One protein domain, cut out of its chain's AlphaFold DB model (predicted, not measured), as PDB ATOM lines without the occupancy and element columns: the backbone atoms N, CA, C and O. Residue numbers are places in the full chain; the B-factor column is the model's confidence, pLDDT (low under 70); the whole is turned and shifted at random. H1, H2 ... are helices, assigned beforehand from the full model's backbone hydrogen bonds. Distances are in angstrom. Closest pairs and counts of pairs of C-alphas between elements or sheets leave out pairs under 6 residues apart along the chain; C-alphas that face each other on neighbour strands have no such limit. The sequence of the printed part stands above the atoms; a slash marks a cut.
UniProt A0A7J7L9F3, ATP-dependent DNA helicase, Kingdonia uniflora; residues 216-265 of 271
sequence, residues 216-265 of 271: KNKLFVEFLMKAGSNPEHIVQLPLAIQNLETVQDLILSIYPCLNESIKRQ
ATOM      1  N   LYS A 216     -47.707 -42.939  26.782       81.06
ATOM      2  CA  LYS A 216     -46.314 -42.474  26.674       81.06
ATOM      3  C   LYS A 216     -45.869 -41.688  27.913       81.06
ATOM      4  O   LYS A 216     -44.761 -41.902  28.395       81.06
ATOM      5  N   ASN A 217     -46.744 -40.841  28.460       80.19
ATOM      6  CA  ASN A 217     -46.453 -40.046  29.653       80.19
ATOM      7  C   ASN A 217     -46.370 -40.925  30.904       80.19
ATOM      8  O   ASN A 217     -45.465 -40.734  31.711       80.19
ATOM      9  N   LYS A 218     -47.240 -41.939  31.036       81.19
ATOM     10  CA  LYS A 218     -47.150 -42.915  32.139       81.19
ATOM     11  C   LYS A 218     -45.800 -43.632  32.149       81.19
ATOM     12  O   LYS A 218     -45.114 -43.636  33.168       81.19
ATOM     13  N   LEU A 219     -45.391 -44.164  30.994       84.00
ATOM     14  CA  LEU A 219     -44.099 -44.842  30.836       84.00
ATOM     15  C   LEU A 219     -42.922 -43.901  31.126       84.00
ATOM     16  O   LEU A 219     -41.920 -44.315  31.707       84.00
ATOM     17  N   PHE A 220     -43.046 -42.626  30.750       83.44
ATOM     18  CA  PHE A 220     -42.034 -41.618  31.044       83.44
ATOM     19  C   PHE A 220     -41.911 -41.335  32.547       83.44
ATOM     20  O   PHE A 220     -40.794 -41.302  33.065       83.44
ATOM     21  N   VAL A 221     -43.026 -41.207  33.275       81.75
ATOM     22  CA  VAL A 221     -42.996 -41.040  34.739       81.75
ATOM     23  C   VAL A 221     -42.357 -42.244  35.420       81.75
ATOM     24  O   VAL A 221     -41.489 -42.069  36.275       81.75
ATOM     25  N   GLU A 222     -42.752 -43.460  35.044       83.44
ATOM     26  CA  GLU A 222     -42.173 -44.685  35.605       83.44
ATOM     27  C   GLU A 222     -40.660 -44.744  35.379       83.44
ATOM     28  O   GLU A 222     -39.898 -45.046  36.302       83.44
ATOM     29  N   PHE A 223     -40.212 -44.375  34.176       85.81
ATOM     30  CA  PHE A 223     -38.796 -44.249  33.860       85.81
ATOM     31  C   PHE A 223     -38.086 -43.223  34.757       85.81
ATOM     32  O   PHE A 223     -37.060 -43.556  35.355       85.81
ATOM     33  N   LEU A 224     -38.629 -42.008  34.905       83.25
ATOM     34  CA  LEU A 224     -38.047 -40.968  35.763       83.25
ATOM     35  C   LEU A 224     -37.945 -41.426  37.225       83.25
ATOM     36  O   LEU A 224     -36.925 -41.206  37.883       83.25
ATOM     37  N   MET A 225     -38.978 -42.104  37.729       82.31
ATOM     38  CA  MET A 225     -38.996 -42.640  39.089       82.31
ATOM     39  C   MET A 225     -37.957 -43.750  39.279       82.31
ATOM     40  O   MET A 225     -37.264 -43.769  40.303       82.31
ATOM     41  N   LYS A 226     -37.794 -44.640  38.289       83.88
ATOM     42  CA  LYS A 226     -36.758 -45.683  38.304       83.88
ATOM     43  C   LYS A 226     -35.358 -45.069  38.291       83.88
ATOM     44  O   LYS A 226     -34.538 -45.439  39.130       83.88
ATOM     45  N   ALA A 227     -35.113 -44.099  37.409       84.44
ATOM     46  CA  ALA A 227     -33.828 -43.413  37.293       84.44
ATOM     47  C   ALA A 227     -33.423 -42.703  38.597       84.44
ATOM     48  O   ALA A 227     -32.261 -42.761  38.993       84.44
ATOM     49  N   GLY A 228     -34.378 -42.080  39.297       79.62
ATOM     50  CA  GLY A 228     -34.121 -41.417  40.580       79.62
ATOM     51  C   GLY A 228     -33.922 -42.368  41.768       79.62
ATOM     52  O   GLY A 228     -33.244 -42.004  42.727       79.62
ATOM     53  N   SER A 229     -34.503 -43.572  41.728       80.12
ATOM     54  CA  SER A 229     -34.515 -44.500  42.874       80.12
ATOM     55  C   SER A 229     -33.409 -45.553  42.820       80.12
ATOM     56  O   SER A 229     -32.871 -45.934  43.859       80.12
ATOM     57  N   ASN A 230     -33.073 -46.035  41.624       76.50
ATOM     58  CA  ASN A 230     -32.021 -47.024  41.405       76.50
ATOM     59  C   ASN A 230     -31.218 -46.648  40.153       76.50
ATOM     60  O   ASN A 230     -31.418 -47.244  39.092       76.50
ATOM     61  N   PRO A 231     -30.365 -45.612  40.243       70.06
ATOM     62  CA  PRO A 231     -29.618 -45.141  39.092       70.06
ATOM     63  C   PRO A 231     -28.610 -46.206  38.649       70.06
ATOM     64  O   PRO A 231     -27.624 -46.479  39.335       70.06
ATOM     65  N   GLU A 232     -28.856 -46.800  37.483       76.31
ATOM     66  CA  GLU A 232     -27.851 -47.574  36.760       76.31
ATOM     67  C   GLU A 232     -26.753 -46.624  36.250       76.31
ATOM     68  O   GLU A 232     -27.015 -45.462  35.935       76.31
ATOM     69  N   HIS A 233     -25.506 -47.104  36.158       75.94
ATOM     70  CA  HIS A 233     -24.394 -46.294  35.635       75.94
ATOM     71  C   HIS A 233     -24.632 -45.825  34.191       75.94
ATOM     72  O   HIS A 233     -24.136 -44.773  33.795       75.94
ATOM     73  N   ILE A 234     -25.388 -46.611  33.422       81.69
ATOM     74  CA  ILE A 234     -25.813 -46.300  32.062       81.69
ATOM     75  C   ILE A 234     -27.337 -46.330  32.068       81.69
ATOM     76  O   ILE A 234     -27.933 -47.366  32.339       81.69
ATOM     77  N   VAL A 235     -27.963 -45.195  31.771       82.31
ATOM     78  CA  VAL A 235     -29.422 -45.085  31.705       82.31
ATOM     79  C   VAL A 235     -29.851 -45.186  30.247       82.31
ATOM     80  O   VAL A 235     -29.515 -44.322  29.438       82.31
ATOM     81  N   GLN A 236     -30.599 -46.234  29.905       80.50
ATOM     82  CA  GLN A 236     -31.220 -46.347  28.586       80.50
ATOM     83  C   GLN A 236     -32.480 -45.483  28.533       80.50
ATOM     84  O   GLN A 236     -33.375 -45.625  29.365       80.50
ATOM     85  N   LEU A 237     -32.545 -44.582  27.553       81.69
ATOM     86  CA  LEU A 237     -33.718 -43.742  27.342       81.69
ATOM     87  C   LEU A 237     -34.862 -44.576  26.738       81.69
ATOM     88  O   LEU A 237     -34.625 -45.315  25.781       81.69
ATOM     89  N   PRO A 238     -36.102 -44.453  27.245       80.06
ATOM     90  CA  PRO A 238     -37.264 -45.079  26.631       80.06
ATOM     91  C   PRO A 238     -37.436 -44.651  25.170       80.06
ATOM     92  O   PRO A 238     -37.374 -43.462  24.859       80.06
ATOM     93  N   LEU A 239     -37.767 -45.608  24.296       75.88
ATOM     94  CA  LEU A 239     -38.080 -45.347  22.883       75.88
ATOM     95  C   LEU A 239     -39.190 -44.298  22.719       75.88
ATOM     96  O   LEU A 239     -39.158 -43.503  21.792       75.88
ATOM     97  N   ALA A 240     -40.125 -44.230  23.671       70.38
ATOM     98  CA  ALA A 240     -41.193 -43.233  23.687       70.38
ATOM     99  C   ALA A 240     -40.700 -41.771  23.766       70.38
ATOM    100  O   ALA A 240     -41.476 -40.877  23.434       70.38
ATOM    101  N   ILE A 241     -39.452 -41.525  24.191       68.75
ATOM    102  CA  ILE A 241     -38.810 -40.196  24.223       68.75
ATOM    103  C   ILE A 241     -38.076 -39.902  22.900       68.75
ATOM    104  O   ILE A 241     -37.949 -38.745  22.506       68.75
ATOM    105  N   GLN A 242     -37.616 -40.930  22.183       63.41
ATOM    106  CA  GLN A 242     -36.836 -40.812  20.944       63.41
ATOM    107  C   GLN A 242     -37.744 -40.731  19.704       63.41
ATOM    108  O   GLN A 242     -37.704 -41.601  18.843       63.41
ATOM    109  N   ASN A 243     -38.588 -39.699  19.615       66.38
ATOM    110  CA  ASN A 243     -39.550 -39.560  18.505       66.38
ATOM    111  C   ASN A 243     -39.132 -38.544  17.426       66.38
ATOM    112  O   ASN A 243     -39.949 -38.213  16.572       66.38
ATOM    113  N   LEU A 244     -37.924 -37.982  17.497       73.06
ATOM    114  CA  LEU A 244     -37.503 -36.886  16.623       73.06
ATOM    115  C   LEU A 244     -36.208 -37.274  15.919       73.06
ATOM    116  O   LEU A 244     -35.195 -37.521  16.571       73.06
ATOM    117  N   GLU A 245     -36.269 -37.357  14.593       78.06
ATOM    118  CA  GLU A 245     -35.160 -37.825  13.758       78.06
ATOM    119  C   GLU A 245     -34.235 -36.674  13.348       78.06
ATOM    120  O   GLU A 245     -33.039 -36.881  13.135       78.06
ATOM    121  N   THR A 246     -34.761 -35.445  13.287       84.12
ATOM    122  CA  THR A 246     -33.996 -34.263  12.888       84.12
ATOM    123  C   THR A 246     -34.092 -33.115  13.895       84.12
ATOM    124  O   THR A 246     -35.044 -32.986  14.667       84.12
ATOM    125  N   VAL A 247     -33.100 -32.218  13.855       82.00
ATOM    126  CA  VAL A 247     -33.123 -30.953  14.617       82.00
ATOM    127  C   VAL A 247     -34.328 -30.094  14.218       82.00
ATOM    128  O   VAL A 247     -34.885 -29.391  15.058       82.00
ATOM    129  N   GLN A 248     -34.764 -30.175  12.958       81.50
ATOM    130  CA  GLN A 248     -35.914 -29.425  12.464       81.50
ATOM    131  C   GLN A 248     -37.217 -29.907  13.110       81.50
ATOM    132  O   GLN A 248     -38.019 -29.082  13.548       81.50
ATOM    133  N   ASP A 249     -37.393 -31.223  13.246       82.31
ATOM    134  CA  ASP A 249     -38.554 -31.805  13.928       82.31
ATOM    135  C   ASP A 249     -38.581 -31.394  15.401       82.31
ATOM    136  O   ASP A 249     -39.634 -31.057  15.939       82.31
ATOM    137  N   LEU A 250     -37.412 -31.349  16.050       81.25
ATOM    138  CA  LEU A 250     -37.288 -30.858  17.420       81.25
ATOM    139  C   LEU A 250     -37.720 -29.396  17.540       81.25
ATOM    140  O   LEU A 250     -38.548 -29.082  18.396       81.25
ATOM    141  N   ILE A 251     -37.215 -28.517  16.671       79.94
ATOM    142  CA  ILE A 251     -37.580 -27.096  16.669       79.94
ATOM    143  C   ILE A 251     -39.086 -26.928  16.453       79.94
ATOM    144  O   ILE A 251     -39.715 -26.184  17.199       79.94
ATOM    145  N   LEU A 252     -39.674 -27.637  15.488       80.69
ATOM    146  CA  LEU A 252     -41.108 -27.564  15.200       80.69
ATOM    147  C   LEU A 252     -41.967 -28.162  16.320       80.69
ATOM    148  O   LEU A 252     -43.051 -27.656  16.586       80.69
ATOM    149  N   SER A 253     -41.490 -29.203  17.006       77.44
ATOM    150  CA  SER A 253     -42.215 -29.804  18.130       77.44
ATOM    151  C   SER A 253     -42.227 -28.911  19.377       77.44
ATOM    152  O   SER A 253     -43.251 -28.819  20.049       77.44
ATOM    153  N   ILE A 254     -41.113 -28.231  19.680       78.81
ATOM    154  CA  ILE A 254     -40.988 -27.346  20.851       78.81
ATOM    155  C   ILE A 254     -41.585 -25.966  20.557       78.81
ATOM    156  O   ILE A 254     -42.204 -25.355  21.428       78.81
ATOM    157  N   TYR A 255     -41.417 -25.477  19.329       80.06
ATOM    158  CA  TYR A 255     -41.861 -24.160  18.885       80.06
ATOM    159  C   TYR A 255     -42.750 -24.278  17.638       80.06
ATOM    160  O   TYR A 255     -42.366 -23.823  16.556       80.06
ATOM    161  N   PRO A 256     -43.966 -24.836  17.764       74.81
ATOM    162  CA  PRO A 256     -44.848 -25.078  16.619       74.81
ATOM    163  C   PRO A 256     -45.195 -23.805  15.828       74.81
ATOM    164  O   PRO A 256     -45.457 -23.874  14.631       74.81
ATOM    165  N   CYS A 257     -45.109 -22.629  16.458       78.44
ATOM    166  CA  CYS A 257     -45.409 -21.332  15.842       78.44
ATOM    167  C   CYS A 257     -44.176 -20.558  15.326       78.44
ATOM    168  O   CYS A 257     -44.308 -19.402  14.907       78.44
ATOM    169  N   LEU A 258     -42.966 -21.135  15.350       72.81
ATOM    170  CA  LEU A 258     -41.748 -20.404  14.962       72.81
ATOM    171  C   LEU A 258     -41.795 -19.958  13.486       72.81
ATOM    172  O   LEU A 258     -41.454 -18.823  13.159       72.81
ATOM    173  N   ASN A 259     -42.316 -20.815  12.603       63.16
ATOM    174  CA  ASN A 259     -42.426 -20.530  11.168       63.16
ATOM    175  C   ASN A 259     -43.556 -19.549  10.810       63.16
ATOM    176  O   ASN A 259     -43.487 -18.888   9.774       63.16
ATOM    177  N   GLU A 260     -44.586 -19.420  11.650       63.19
ATOM    178  CA  GLU A 260     -45.653 -18.426  11.452       63.19
ATOM    179  C   GLU A 260     -45.163 -17.003  11.749       63.19
ATOM    180  O   GLU A 260     -45.622 -16.037  11.141       63.19
ATOM    181  N   SER A 261     -44.184 -16.884  12.647       55.25
ATOM    182  CA  SER A 261     -43.583 -15.614  13.059       55.25
ATOM    183  C   SER A 261     -42.659 -15.037  11.982       55.25
ATOM    184  O   SER A 261     -42.643 -13.828  11.771       55.25
ATOM    185  N   ILE A 262     -41.946 -15.904  11.252       56.31
ATOM    186  CA  ILE A 262     -41.049 -15.515  10.152       56.31
ATOM    187  C   ILE A 262     -41.855 -14.989   8.953       56.31
ATOM    188  O   ILE A 262     -41.480 -13.988   8.357       56.31
ATOM    189  N   LYS A 263     -43.026 -15.575   8.659       51.75
ATOM    190  CA  LYS A 263     -43.915 -15.096   7.582       51.75
ATOM    191  C   LYS A 263     -44.605 -13.759   7.878       51.75
ATOM    192  O   LYS A 263     -45.094 -13.119   6.953       51.75
ATOM    193  N   ARG A 264     -44.685 -13.327   9.143       50.66
ATOM    194  CA  ARG A 264     -45.314 -12.041   9.512       50.66
ATOM    195  C   ARG A 264     -44.399 -10.828   9.319       50.66
ATOM    196  O   ARG A 264     -44.904  -9.710   9.371       50.66
ATOM    197  N   GLN A 265     -43.096 -11.013   9.095       49.00
ATOM    198  CA  GLN A 265     -42.162  -9.894   8.910       49.00
ATOM    199  C   GLN A 265     -42.103  -9.340   7.477       49.00
ATOM    200  O   GLN A 265     -41.613  -8.229   7.302       49.00
TER     201      GLN A 265
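Overview. This is residues 216 to 265 of the 271 residues of the protein "ATP-dependent DNA helicase" of Kingdonia uniflora (UniProt A0A7J7L9F3). Three separate helices are strung out along an extended chain, with no helix touching another and no shared core. H1, the longest, is near one end; after it a long link, residues 230 to 246, turns and folds back along H1 before running on to H2, which stands across the long axis, and the short H3 makes the other end with residues 264 and 265. The printed part has 50 residues with three named helices in the order H1, H2, H3 and no named strand, and its class is all helix. The whole is extended, with a radius of gyration of the C-alphas of 16.0 A, and its outline is a rod spanning 50 by 19 by 15 A.

Along the chain. Find C-alpha 216 at (-46.314, -42.474, 26.674), where H1 begins; it holds residues 216 to 229, runs 20.1 A from first to last C-alpha, and ends at C-alpha 229 at (-34.515, -44.500, 42.874). Read on through residues 230 to 246, which hold no named element, to C-alpha 247 at (-33.123, -30.953, 14.617). There H2 begins, residues 247 to 254, 10.7 A from first to last C-alpha. Three residues later comes H3, residues 258 to 263, 9.3 A long by the same measure, which ends at C-alpha 263 at (-43.915, -15.096, 7.582).

Arrangement. Start at H1, and you will find it apart from H2 and apart from H3. Go on to H2 and H3, which are close but not clearly touching, with 1 pair of C-alphas within 8 A. Look at Leu 252 and Leu 258 for their closest C-alphas, 7.2 A apart. The lines of H2 and H3 are about perpendicular, at 83 degrees, and their centres are 13.5 A apart. In the backbones of H1 and H2 every O i to N i+4 pair is within hydrogen-bond range. In H3 0 of 2 such pairs are within range, beside 1 of 3 O i to N i+3 pairs.

Size, cuts and confidence. Look for the two C-alphas farthest apart at Asn 230 and Gln 265, 50.4 A from each other, while the C-alphas of Lys 216 and Gln 265 are 37.3 A apart. The link from H1 to H2 is long, with 17 residues, and the link from H2 to H3 is tight, with 3. Three stretches stand free: residues 228 to 234; residues 245 to 250, of which 247 to 250 belong to H2; and residues 260 to 265, of which 260 to 263 belong to H3. Without them the body has 31 residues and spans 37 by 15 by 13 A. The printed part has no cut. Its mean pLDDT is 75.6, and residues 241 to 243 and 259 to 265 are under 70; the mean for H3 is 60.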